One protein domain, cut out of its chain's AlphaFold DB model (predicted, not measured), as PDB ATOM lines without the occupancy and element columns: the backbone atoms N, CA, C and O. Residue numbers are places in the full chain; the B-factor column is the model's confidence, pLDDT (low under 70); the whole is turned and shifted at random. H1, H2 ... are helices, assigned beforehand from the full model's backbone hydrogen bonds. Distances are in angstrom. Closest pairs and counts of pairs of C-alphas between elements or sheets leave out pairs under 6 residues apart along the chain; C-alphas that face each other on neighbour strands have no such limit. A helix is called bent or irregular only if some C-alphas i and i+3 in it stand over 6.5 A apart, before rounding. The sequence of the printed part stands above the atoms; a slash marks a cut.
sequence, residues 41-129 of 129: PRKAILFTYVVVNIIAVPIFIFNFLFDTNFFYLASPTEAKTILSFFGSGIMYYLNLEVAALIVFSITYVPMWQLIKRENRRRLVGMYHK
ATOM      1  N   PRO A  41     187.669 177.143 179.374       95.44
ATOM      2  CA  PRO A  41     187.404 178.537 179.696       95.44
ATOM      3  C   PRO A  41     186.479 179.177 178.652       95.44
ATOM      4  O   PRO A  41     186.533 178.835 177.477       95.44
ATOM      5  N   ARG A  42     185.698 180.199 179.032       95.00
ATOM      6  CA  ARG A  42     184.769 180.892 178.104       95.00
ATOM      7  C   ARG A  42     185.458 181.470 176.867       95.00
ATOM      8  O   ARG A  42     184.887 181.459 175.783       95.00
ATOM      9  N   LYS A  43     186.704 181.937 177.027       96.56
ATOM     10  CA  LYS A  43     187.534 182.444 175.923       96.56
ATOM     11  C   LYS A  43     187.819 181.390 174.846       96.56
ATOM     12  O   LYS A  43     188.195 181.769 173.745       96.56
ATOM     13  N   ALA A  44     187.619 180.102 175.143       95.69
ATOM     14  CA  ALA A  44     187.759 179.025 174.171       95.69
ATOM     15  C   ALA A  44     186.775 179.167 173.004       95.69
ATOM     16  O   ALA A  44     187.146 178.823 171.895       95.69
ATOM     17  N   ILE A  45     185.575 179.732 173.210       96.75
ATOM     18  CA  ILE A  45     184.619 179.967 172.113       96.75
ATOM     19  C   ILE A  45     185.258 180.861 171.043       96.75
ATOM     20  O   ILE A  45     185.337 180.477 169.880       96.75
ATOM     21  N   LEU A  46     185.765 182.030 171.449       97.50
ATOM     22  CA  LEU A  46     186.393 182.978 170.529       97.50
ATOM     23  C   LEU A  46     187.727 182.449 169.990       97.50
ATOM     24  O   LEU A  46     188.023 182.621 168.814       97.50
ATOM     25  N   PHE A  47     188.521 181.786 170.835       97.62
ATOM     26  CA  PHE A  47     189.785 181.184 170.417       97.62
ATOM     27  C   PHE A  47     189.569 180.140 169.315       97.62
ATOM     28  O   PHE A  47     190.184 180.241 168.259       97.62
ATOM     29  N   THR A  48     188.655 179.188 169.519       96.38
ATOM     30  CA  THR A  48     188.316 178.170 168.517       96.38
ATOM     31  C   THR A  48     187.752 178.808 167.254       96.38
ATOM     32  O   THR A  48     188.145 178.419 166.160       96.38
ATOM     33  N   TYR A  49     186.894 179.821 167.384       97.50
ATOM     34  CA  TYR A  49     186.352 180.559 166.244       97.50
ATOM     35  C   TYR A  49     187.438 181.193 165.366       97.50
ATOM     36  O   TYR A  49     187.433 181.011 164.148       97.50
ATOM     37  N   VAL A  50     188.410 181.867 165.982       98.12
ATOM     38  CA  VAL A  50     189.548 182.458 165.266       98.12
ATOM     39  C   VAL A  50     190.432 181.375 164.650       98.12
ATOM     40  O   VAL A  50     190.813 181.492 163.489       98.12
ATOM     41  N   VAL A  51     190.735 180.302 165.387       97.94
ATOM     42  CA  VAL A  51     191.570 179.196 164.887       97.94
ATOM     43  C   VAL A  51     190.930 178.513 163.677       97.94
ATOM     44  O   VAL A  51     191.614 178.290 162.682       97.94
ATOM     45  N   VAL A  52     189.628 178.221 163.727       96.88
ATOM     46  CA  VAL A  52     188.899 177.615 162.603       96.88
ATOM     47  C   VAL A  52     188.936 178.527 161.381       96.88
ATOM     48  O   VAL A  52     189.215 178.042 160.290       96.88
ATOM     49  N   ASN A  53     188.749 179.835 161.556       96.94
ATOM     50  CA  ASN A  53     188.856 180.802 160.464       96.94
ATOM     51  C   ASN A  53     190.273 180.868 159.872       96.94
ATOM     52  O   ASN A  53     190.434 180.865 158.655       96.94
ATOM     53  N   ILE A  54     191.314 180.858 160.713       98.25
ATOM     54  CA  ILE A  54     192.713 180.815 160.258       98.25
ATOM     55  C   ILE A  54     192.981 179.558 159.425       98.25
ATOM     56  O   ILE A  54     193.667 179.642 158.413       98.25
ATOM     57  N   ILE A  55     192.435 178.407 159.827       97.88
ATOM     58  CA  ILE A  55     192.553 177.139 159.089       97.88
ATOM     59  C   ILE A  55     191.699 177.152 157.812       97.88
ATOM     60  O   ILE A  55     192.104 176.591 156.796       97.88
ATOM     61  N   ALA A  56     190.543 177.815 157.826       96.62
ATOM     62  CA  ALA A  56     189.657 177.904 156.672       96.62
ATOM     63  C   ALA A  56     190.298 178.665 155.502       96.62
ATOM     64  O   ALA A  56     190.059 178.303 154.357       96.62
ATOM     65  N   VAL A  57     191.152 179.662 155.760       96.56
ATOM     66  CA  VAL A  57     191.832 180.444 154.707       96.56
ATOM     67  C   VAL A  57     192.686 179.580 153.760       96.56
ATOM     68  O   VAL A  57     192.435 179.616 152.553       96.56
ATOM     69  N   PRO A  58     193.677 178.788 154.220       97.50
ATOM     70  CA  PRO A  58     194.446 177.930 153.324       97.50
ATOM     71  C   PRO A  58     193.586 176.838 152.679       97.50
ATOM     72  O   PRO A  58     193.828 176.498 151.524       97.50
ATOM     73  N   ILE A  59     192.555 176.328 153.367       97.06
ATOM     74  CA  ILE A  59     191.612 175.359 152.783       97.06
ATOM     75  C   ILE A  59     190.809 175.996 151.645       97.06
ATOM     76  O   ILE A  59     190.623 175.375 150.604       97.06
ATOM     77  N   PHE A  60     190.366 177.240 151.810       95.25
ATOM     78  CA  PHE A  60     189.662 177.990 150.776       95.25
ATOM     79  C   PHE A  60     190.532 178.155 149.526       95.25
ATOM     80  O   PHE A  60     190.078 177.882 148.415       95.25
ATOM     81  N   ILE A  61     191.800 178.536 149.710       96.69
ATOM     82  CA  ILE A  61     192.767 178.643 148.609       96.69
ATOM     83  C   ILE A  61     192.966 177.279 147.942       96.69
ATOM     84  O   ILE A  61     192.941 177.187 146.719       96.69
ATOM     85  N   PHE A  62     193.126 176.214 148.731       97.38
ATOM     86  CA  PHE A  62     193.278 174.859 148.211       97.38
ATOM     87  C   PHE A  62     192.069 174.441 147.362       97.38
ATOM     88  O   PHE A  62     192.240 174.010 146.226       97.38
ATOM     89  N   ASN A  63     190.853 174.642 147.871       95.94
ATOM     90  CA  ASN A  63     189.617 174.354 147.146       95.94
ATOM     91  C   ASN A  63     189.550 175.082 145.804       95.94
ATOM     92  O   ASN A  63     189.208 174.471 144.797       95.94
ATOM     93  N   PHE A  64     189.926 176.362 145.782       94.00
ATOM     94  CA  PHE A  64     189.955 177.151 144.555       94.00
ATOM     95  C   PHE A  64     190.986 176.636 143.538       94.00
ATOM     96  O   PHE A  64     190.718 176.638 142.341       94.00
ATOM     97  N   LEU A  65     192.163 176.197 143.996       97.50
ATOM     98  CA  LEU A  65     193.242 175.734 143.116       97.50
ATOM     99  C   LEU A  65     193.016 174.325 142.557       97.50
ATOM    100  O   LEU A  65     193.458 174.042 141.444       97.50
ATOM    101  N   PHE A  66     192.379 173.444 143.328       96.62
ATOM    102  CA  PHE A  66     192.254 172.018 143.007       96.62
ATOM    103  C   PHE A  66     190.826 171.578 142.669       96.62
ATOM    104  O   PHE A  66     190.603 170.384 142.488       96.62
ATOM    105  N   ASP A  67     189.881 172.518 142.579       94.00
ATOM    106  CA  ASP A  67     188.461 172.246 142.321       94.00
ATOM    107  C   ASP A  67     187.870 171.230 143.322       94.00
ATOM    108  O   ASP A  67     187.178 170.273 142.976       94.00
ATOM    109  N   THR A  68     188.202 171.414 144.606       93.12
ATOM    110  CA  THR A  68     187.721 170.579 145.721       93.12
ATOM    111  C   THR A  68     186.758 171.347 146.624       93.12
ATOM    112  O   THR A  68     186.671 172.571 146.570       93.12
ATOM    113  N   ASN A  69     186.050 170.642 147.515       91.94
ATOM    114  CA  ASN A  69     185.074 171.255 148.424       91.94
ATOM    115  C   ASN A  69     185.264 170.846 149.897       91.94
ATOM    116  O   ASN A  69     184.326 170.440 150.589       91.94
ATOM    117  N   PHE A  70     186.492 170.949 150.404       91.56
ATOM    118  CA  PHE A  70     186.761 170.744 151.827       91.56
ATOM    119  C   PHE A  70     186.076 171.816 152.676       91.56
ATOM    120  O   PHE A  70     185.946 172.969 152.258       91.56
ATOM    121  N   PHE A  71     185.629 171.425 153.874       91.44
ATOM    122  CA  PHE A  71     184.857 172.273 154.795       91.44
ATOM    123  C   PHE A  71     183.556 172.833 154.187       91.44
ATOM    124  O   PHE A  71     182.917 173.686 154.799       91.44
ATOM    125  N   TYR A  72     183.151 172.355 153.005       90.69
ATOM    126  CA  TYR A  72     182.035 172.900 152.235       90.69
ATOM    127  C   TYR A  72     182.167 174.406 151.962       90.69
ATOM    128  O   TYR A  72     181.175 175.134 151.949       90.69
ATOM    129  N   LEU A  73     183.401 174.896 151.786       91.69
ATOM    130  CA  LEU A  73     183.656 176.317 151.537       91.69
ATOM    131  C   LEU A  73     183.369 176.722 150.088       91.69
ATOM    132  O   LEU A  73     183.007 177.870 149.865       91.69
ATOM    133  N   ALA A  74     183.529 175.820 149.116       87.50
ATOM    134  CA  ALA A  74     183.298 176.139 147.705       87.50
ATOM    135  C   ALA A  74     181.799 176.151 147.366       87.50
ATOM    136  O   ALA A  74     181.328 177.020 146.630       87.50
ATOM    137  N   SER A  75     181.036 175.213 147.929       83.38
ATOM    138  CA  SER A  75     179.584 175.137 147.765       83.38
ATOM    139  C   SER A  75     178.926 174.306 148.877       83.38
ATOM    140  O   SER A  75     179.582 173.451 149.484       83.38
ATOM    141  N   PRO A  76     177.620 174.498 149.143       81.69
ATOM    142  CA  PRO A  76     176.841 173.523 149.899       81.69
ATOM    143  C   PRO A  76     176.894 172.141 149.226       81.69
ATOM    144  O   PRO A  76     176.987 172.051 148.003       81.69
ATOM    145  N   THR A  77     176.782 171.069 150.015       73.00
ATOM    146  CA  THR A  77     176.619 169.693 149.505       73.00
ATOM    147  C   THR A  77     175.488 169.593 148.479       73.00
ATOM    148  O   THR A  77     174.458 170.249 148.649       73.00
ATOM    149  N   GLU A  78     175.606 168.695 147.493       67.88
ATOM    150  CA  GLU A  78     174.495 168.378 146.576       67.88
ATOM    151  C   GLU A  78     173.279 167.805 147.324       67.88
ATOM    152  O   GLU A  78     172.122 168.062 146.977       67.88
ATOM    153  N   ALA A  79     173.526 167.075 148.414       68.56
ATOM    154  CA  ALA A  79     172.484 166.655 149.334       68.56
ATOM    155  C   ALA A  79     171.843 167.864 150.045       68.56
ATOM    156  O   ALA A  79     172.530 168.765 150.528       68.56
ATOM    157  N   LYS A  80     170.510 167.847 150.212       70.50
ATOM    158  CA  LYS A  80     169.797 168.832 151.047       70.50
ATOM    159  C   LYS A  80     170.198 168.687 152.520       70.50
ATOM    160  O   LYS A  80     169.609 167.904 153.273       70.50
ATOM    161  N   THR A  81     171.203 169.457 152.920       79.38
ATOM    162  CA  THR A  81     171.687 169.613 154.298       79.38
ATOM    163  C   THR A  81     171.273 170.970 154.863       79.38
ATOM    164  O   THR A  81     170.709 171.806 154.157       79.38
ATOM    165  N   ILE A  82     171.556 171.225 156.144       83.19
ATOM    166  CA  ILE A  82     171.311 172.542 156.761       83.19
ATOM    167  C   ILE A  82     172.044 173.656 155.989       83.19
ATOM    168  O   ILE A  82     171.495 174.741 155.815       83.19
ATOM    169  N   LEU A  83     173.228 173.355 155.443       85.50
ATOM    170  CA  LEU A  83     174.026 174.280 154.634       85.50
ATOM    171  C   LEU A  83     173.299 174.734 153.361       85.50
ATOM    172  O   LEU A  83     173.499 175.857 152.915       85.50
ATOM    173  N   SER A  84     172.400 173.911 152.806       84.62
ATOM    174  CA  SER A  84     171.616 174.293 151.621       84.62
ATOM    175  C   SER A  84     170.677 175.486 151.867       84.62
ATOM    176  O   SER A  84     170.258 176.144 150.917       84.62
ATOM    177  N   PHE A  85     170.387 175.817 153.130       87.50
ATOM    178  CA  PHE A  85     169.584 176.984 153.509       87.50
ATOM    179  C   PHE A  85     170.413 178.253 153.753       87.50
ATOM    180  O   PHE A  85     169.842 179.301 154.044       87.50
ATOM    181  N   PHE A  86     171.746 178.190 153.648       89.88
ATOM    182  CA  PHE A  86     172.630 179.316 153.981       89.88
ATOM    183  C   PHE A  86     172.769 180.323 152.826       89.88
ATOM    184  O   PHE A  86     173.437 181.345 152.969       89.88
ATOM    185  N   GLY A  87     172.097 180.087 151.698       87.81
ATOM    186  CA  GLY A  87     172.137 180.966 150.531       87.81
ATOM    187  C   GLY A  87     173.400 180.768 149.693       87.81
ATOM    188  O   GLY A  87     173.979 179.686 149.676       87.81
ATOM    189  N   SER A  88     173.805 181.809 148.965       88.56
ATOM    190  CA  SER A  88     174.928 181.773 148.022       88.56
ATOM    191  C   SER A  88     175.827 183.008 148.143       88.56
ATOM    192  O   SER A  88     175.469 184.012 148.768       88.56
ATOM    193  N   GLY A  89     177.023 182.931 147.549       88.50
ATOM    194  CA  GLY A  89     177.990 184.030 147.536       88.50
ATOM    195  C   GLY A  89     178.381 184.477 148.946       88.50
ATOM    196  O   GLY A  89     178.603 183.653 149.827       88.50
ATOM    197  N   ILE A  90     178.437 185.790 149.181       90.00
ATOM    198  CA  ILE A  90     178.844 186.347 150.481       90.00
ATOM    199  C   ILE A  90     177.903 185.954 151.631       90.00
ATOM    200  O   ILE A  90     178.358 185.749 152.754       90.00
ATOM    201  N   MET A  91     176.602 185.795 151.355       92.69
ATOM    202  CA  MET A  91     175.618 185.438 152.383       92.69
ATOM    203  C   MET A  91     175.849 184.029 152.924       92.69
ATOM    204  O   MET A  91     175.630 183.798 154.110       92.69
ATOM    205  N   TYR A  92     176.355 183.117 152.089       92.94
ATOM    206  CA  TYR A  92     176.722 181.771 152.516       92.94
ATOM    207  C   TYR A  92     177.798 181.798 153.606       92.94
ATOM    208  O   TYR A  92     177.605 181.221 154.675       92.94
ATOM    209  N   TYR A  93     178.881 182.549 153.388       92.81
ATOM    210  CA  TYR A  93     179.963 182.676 154.367       92.81
ATOM    211  C   TYR A  93     179.517 183.401 155.637       92.81
ATOM    212  O   TYR A  93     179.824 182.953 156.736       92.81
ATOM    213  N   LEU A  94     178.726 184.473 155.521       94.62
ATOM    214  CA  LEU A  94     178.178 185.152 156.702       94.62
ATOM    215  C   LEU A  94     177.311 184.208 157.549       94.62
ATOM    216  O   LEU A  94     177.429 184.192 158.774       94.62
ATOM    217  N   ASN A  95     176.478 183.391 156.904       94.88
ATOM    218  CA  ASN A  95     175.658 182.402 157.595       94.88
ATOM    219  C   ASN A  95     176.500 181.276 158.212       94.88
ATOM    220  O   ASN A  95     176.183 180.843 159.320       94.88
ATOM    221  N   LEU A  96     177.588 180.844 157.561       94.31
ATOM    222  CA  LEU A  96     178.555 179.900 158.138       94.31
ATOM    223  C   LEU A  96     179.169 180.440 159.435       94.31
ATOM    224  O   LEU A  96     179.168 179.741 160.447       94.31
ATOM    225  N   GLU A  97     179.629 181.691 159.432       95.81
ATOM    226  CA  GLU A  97     180.248 182.321 160.603       95.81
ATOM    227  C   GLU A  97     179.261 182.472 161.769       95.81
ATOM    228  O   GLU A  97     179.573 182.142 162.920       95.81
ATOM    229  N   VAL A  98     178.032 182.911 161.476       96.06
ATOM    230  CA  VAL A  98     176.958 183.007 162.476       96.06
ATOM    231  C   VAL A  98     176.617 181.625 163.036       96.06
ATOM    232  O   VAL A  98     176.515 181.460 164.256       96.06
ATOM    233  N   ALA A  99     176.480 180.617 162.175       95.06
ATOM    234  CA  ALA A  99     176.197 179.251 162.596       95.06
ATOM    235  C   ALA A  99     177.321 178.680 163.471       95.06
ATOM    236  O   ALA A  99     177.029 178.070 164.501       95.06
ATOM    237  N   ALA A 100     178.588 178.924 163.127       95.12
ATOM    238  CA  ALA A 100     179.735 178.489 163.920       95.12
ATOM    239  C   ALA A 100     179.687 179.065 165.343       95.12
ATOM    240  O   ALA A 100     179.786 178.318 166.320       95.12
ATOM    241  N   LEU A 101     179.445 180.373 165.483       96.94
ATOM    242  CA  LEU A 101     179.313 181.018 166.793       96.94
ATOM    243  C   LEU A 101     178.134 180.466 167.604       96.94
ATOM    244  O   LEU A 101     178.273 180.249 168.815       96.94
ATOM    245  N   ILE A 102     176.993 180.212 166.958       96.75
ATOM    246  CA  ILE A 102     175.823 179.601 167.601       96.75
ATOM    247  C   ILE A 102     176.173 178.200 168.110       96.75
ATOM    248  O   ILE A 102     175.952 177.907 169.286       96.75
ATOM    249  N   VAL A 103     176.762 177.354 167.264       95.62
ATOM    250  CA  VAL A 103     177.123 175.976 167.619       95.62
ATOM    251  C   VAL A 103     178.147 175.954 168.751       95.62
ATOM    252  O   VAL A 103     177.944 175.242 169.734       95.62
ATOM    253  N   PHE A 104     179.204 176.767 168.690       96.00
ATOM    254  CA  PHE A 104     180.193 176.839 169.771       96.00
ATOM    255  C   PHE A 104     179.573 177.307 171.087       96.00
ATOM    256  O   PHE A 104     179.877 176.754 172.146       96.00
ATOM    257  N   SER A 105     178.667 178.283 171.026       96.81
ATOM    258  CA  SER A 105     177.970 178.788 172.208       96.81
ATOM    259  C   SER A 105     177.058 177.730 172.826       96.81
ATOM    260  O   SER A 105     177.105 177.532 174.041       96.81
ATOM    261  N   ILE A 106     176.272 177.018 172.009       97.31
ATOM    262  CA  ILE A 106     175.371 175.946 172.461       97.31
ATOM    263  C   ILE A 106     176.176 174.807 173.089       97.31
ATOM    264  O   ILE A 106     175.886 174.393 174.213       97.31
ATOM    265  N   THR A 107     177.230 174.346 172.418       95.06
ATOM    266  CA  THR A 107     178.078 173.248 172.903       95.06
ATOM    267  C   THR A 107     178.815 173.606 174.195       95.06
ATOM    268  O   THR A 107     179.096 172.731 175.011       95.06
ATOM    269  N   TYR A 108     179.078 174.889 174.447       96.62
ATOM    270  CA  TYR A 108     179.686 175.350 175.694       96.62
ATOM    271  C   TYR A 108     178.704 175.414 176.885       96.62
ATOM    272  O   TYR A 108     179.133 175.483 178.043       96.62
ATOM    273  N   VAL A 109     177.385 175.365 176.658       96.88
ATOM    274  CA  VAL A 109     176.372 175.491 177.726       96.88
ATOM    275  C   VAL A 109     176.561 174.478 178.868       96.88
ATOM    276  O   VAL A 109     176.562 174.916 180.025       96.88
ATOM    277  N   PRO A 110     176.761 173.165 178.629       96.06
ATOM    278  CA  PRO A 110     176.951 172.194 179.709       96.06
ATOM    279  C   PRO A 110     178.175 172.513 180.579       96.06
ATOM    280  O   PRO A 110     178.098 172.470 181.808       96.06
ATOM    281  N   MET A 111     179.279 172.933 179.953       97.00
ATOM    282  CA  MET A 111     180.501 173.357 180.643       97.00
ATOM    283  C   MET A 111     180.247 174.593 181.515       97.00
ATOM    284  O   MET A 111     180.632 174.648 182.686       97.00
ATOM    285  N   TRP A 112     179.545 175.589 180.976       96.81
ATOM    286  CA  TRP A 112     179.168 176.778 181.736       96.81
ATOM    287  C   TRP A 112     178.329 176.437 182.973       96.81
ATOM    288  O   TRP A 112     178.577 176.968 184.062       96.81
ATOM    289  N   GLN A 113     177.355 175.537 182.822       96.81
ATOM    290  CA  GLN A 113     176.518 175.072 183.924       96.81
ATOM    291  C   GLN A 113     177.331 174.317 184.980       96.81
ATOM    292  O   GLN A 113     177.114 174.546 186.174       96.81
ATOM    293  N   LEU A 114     178.278 173.472 184.564       96.06
ATOM    294  CA  LEU A 114     179.169 172.730 185.458       96.06
ATOM    295  C   LEU A 114     180.000 173.681 186.333       96.06
ATOM    296  O   LEU A 114     179.874 173.640 187.558       96.06
ATOM    297  N   ILE A 115     180.724 174.627 185.723       96.06
ATOM    298  CA  ILE A 115     181.531 175.629 186.452       96.06
ATOM    299  C   ILE A 115     180.661 176.432 187.429       96.06
ATOM    300  O   ILE A 115     181.038 176.681 188.577       96.06
ATOM    301  N   LYS A 116     179.459 176.840 187.001       95.25
ATOM    302  CA  LYS A 116     178.531 177.603 187.848       95.25
ATOM    303  C   LYS A 116     178.078 176.800 189.073       95.25
ATOM    304  O   LYS A 116     177.951 177.373 190.159       95.25
ATOM    305  N   ARG A 117     177.817 175.498 188.914       94.75
ATOM    306  CA  ARG A 117     177.423 174.600 190.013       94.75
ATOM    307  C   ARG A 117     178.566 174.403 191.010       94.75
ATOM    308  O   ARG A 117     178.324 174.471 192.214       94.75
ATOM    309  N   GLU A 118     179.790 174.230 190.530       94.00
ATOM    310  CA  GLU A 118     180.981 174.069 191.375       94.00
ATOM    311  C   GLU A 118     181.272 175.313 192.211       94.00
ATOM    312  O   GLU A 118     181.442 175.216 193.426       94.00
ATOM    313  N   ASN A 119     181.230 176.494 191.590       93.12
ATOM    314  CA  ASN A 119     181.442 177.759 192.293       93.12
ATOM    315  C   ASN A 119     180.400 177.979 193.401       93.12
ATOM    316  O   ASN A 119     180.750 178.405 194.498       93.12
ATOM    317  N   ARG A 120     179.128 177.627 193.155       92.62
ATOM    318  CA  ARG A 120     178.076 177.702 194.180       92.62
ATOM    319  C   ARG A 120     178.366 176.776 195.363       92.62
ATOM    320  O   ARG A 120     178.218 177.202 196.504       92.62
ATOM    321  N   ARG A 121     178.775 175.529 195.101       91.00
ATOM    322  CA  ARG A 121     179.112 174.557 196.157       91.00
ATOM    323  C   ARG A 121     180.284 175.038 197.013       91.00
ATOM    324  O   ARG A 121     180.204 174.948 198.235       91.00
ATOM    325  N   ARG A 122     181.327 175.595 196.387       88.75
ATOM    326  CA  ARG A 122     182.489 176.167 197.091       88.75
ATOM    327  C   ARG A 122     182.090 177.305 198.030       88.75
ATOM    328  O   ARG A 122     182.493 177.291 199.185       88.75
ATOM    329  N   LEU A 123     181.251 178.234 197.564       86.12
ATOM    330  CA  LEU A 123     180.760 179.344 198.388       86.12
ATOM    331  C   LEU A 123     179.966 178.846 199.604       86.12
ATOM    332  O   LEU A 123     180.272 179.239 200.722       86.12
ATOM    333  N   VAL A 124     178.997 177.940 199.421       84.00
ATOM    334  CA  VAL A 124     178.187 177.406 200.538       84.00
ATOM    335  C   VAL A 124     179.051 176.683 201.577       84.00
ATOM    336  O   VAL A 124     178.826 176.852 202.774       84.00
ATOM    337  N   GLY A 125     180.054 175.919 201.133       76.81
ATOM    338  CA  GLY A 125     180.980 175.213 202.023       76.81
ATOM    339  C   GLY A 125     181.882 176.130 202.856       76.81
ATOM    340  O   GLY A 125     182.329 175.712 203.919       76.81
ATOM    341  N   MET A 126     182.127 177.370 202.419       70.81
ATOM    342  CA  MET A 126     182.863 178.365 203.211       70.81
ATOM    343  C   MET A 126     182.029 178.957 204.351       70.81
ATOM    344  O   MET A 126     182.594 179.280 205.382       70.81
ATOM    345  N   TYR A 127     180.709 179.099 204.184       69.94
ATOM    346  CA  TYR A 127     179.822 179.671 205.213       69.94
ATOM    347  C   TYR A 127     179.429 178.681 206.323       69.94
ATOM    348  O   TYR A 127     178.863 179.097 207.327       69.94
ATOM    349  N   HIS A 128     179.680 177.383 206.130       66.12
ATOM    350  CA  HIS A 128     179.364 176.324 207.101       66.12
ATOM    351  C   HIS A 128     180.595 175.834 207.889       66.12
ATOM    352  O   HIS A 128     180.500 174.833 208.599       66.12
ATOM    353  N   LYS A 129     181.744 176.502 207.743       54.38
ATOM    354  CA  LYS A 129     182.940 176.328 208.578       54.38
ATOM    355  C   LYS A 129     183.116 177.556 209.454       54.38
ATOM    356  O   LYS A 129     183.564 177.364 210.602       54.38
TER     357      LYS A 129
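Overview. This is residues 41 to 129 of the 129 residues of the protein "ABC transporter" of Bacillus boroniphilus JCM 21738 (UniProt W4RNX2). Two long helices, H1 and H3, run opposite ways and meet over a short stretch near the beginning of H1, opening from there into a V whose wide end is crossed by the loop of residues 67 to 81. H3 is bent and reaches far past H1, with residues 116 to 129 sticking out as a bare arm, while the four-residue H2 sits by the first part of H3, on the side away from H1. The printed part has 89 residues with three named helices in the order H1, H2, H3 and no named strand, and its class is all helix. It is extended, with a radius of gyration of the C-alphas of 19.3 A and spans of 67 by 26 by 18 A, the arm adding much of the length.

Along the chain. H1 holds residues 43 to 66 and measures 34.8 A from C-alpha 43 at (187.534, 182.444, 175.923) to C-alpha 66 at (192.254, 172.018, 143.007). H1 has a kink of 25 degrees near residue 58; it is neither bent nor irregular, but only just: C-alphas 55 and 58 are 6.1 A apart. H2 holds residues 82 to 85. H3, residues 90 to 127, was assigned as one helix by its hydrogen bonds but is bent, with C-alphas 107 and 110 7.0 A apart. Its arm H3a, residues 90 to 107, is 26.0 A long, and its arm H3b, residues 110 to 127, is 26.7 A long and ends with C-alpha 127 at (179.822, 179.671, 205.213).

Arrangement. H1 touches H3a with residues 45 to 49 alone, and H3a touches H1 with residues 100 to 105 alone. Their closest C-alphas, those of Ile 45 and Phe 104, are 5.9 A apart. They run opposite ways at a tilt of 37 degrees, only just steep. H3a and H3b stand at a shallow tilt of 34.6 degrees, only just short of steep. H2 and H3a are near each other, with 7 pairs of C-alphas within 10 A. H3b is apart from H1 and from H2, and H1 is apart from H2. Every pair of O i and N i+4 is within hydrogen-bond range in H3a and H3b, and 19 of 20 are in H1; H2 is too short for such a pair, and its 1 pair of O i and N i+3 is within range.

Size, cuts and confidence. The C-alphas of Asp 67 and Lys 129, the two farthest apart, are 66.6 A from each other. Without residues 116 to 129, which stand free, the body spans 45 by 26 by 18 A. The printed part has no cut and ends at the chain's last residue, Lys 129. The link from H1 to H2, 15 residues, is long, and that from H2 to H3, 4 residues, is tight. The mean pLDDT of the printed part is 91.1; residues 78 to 79 and 127 to 129 are under 70.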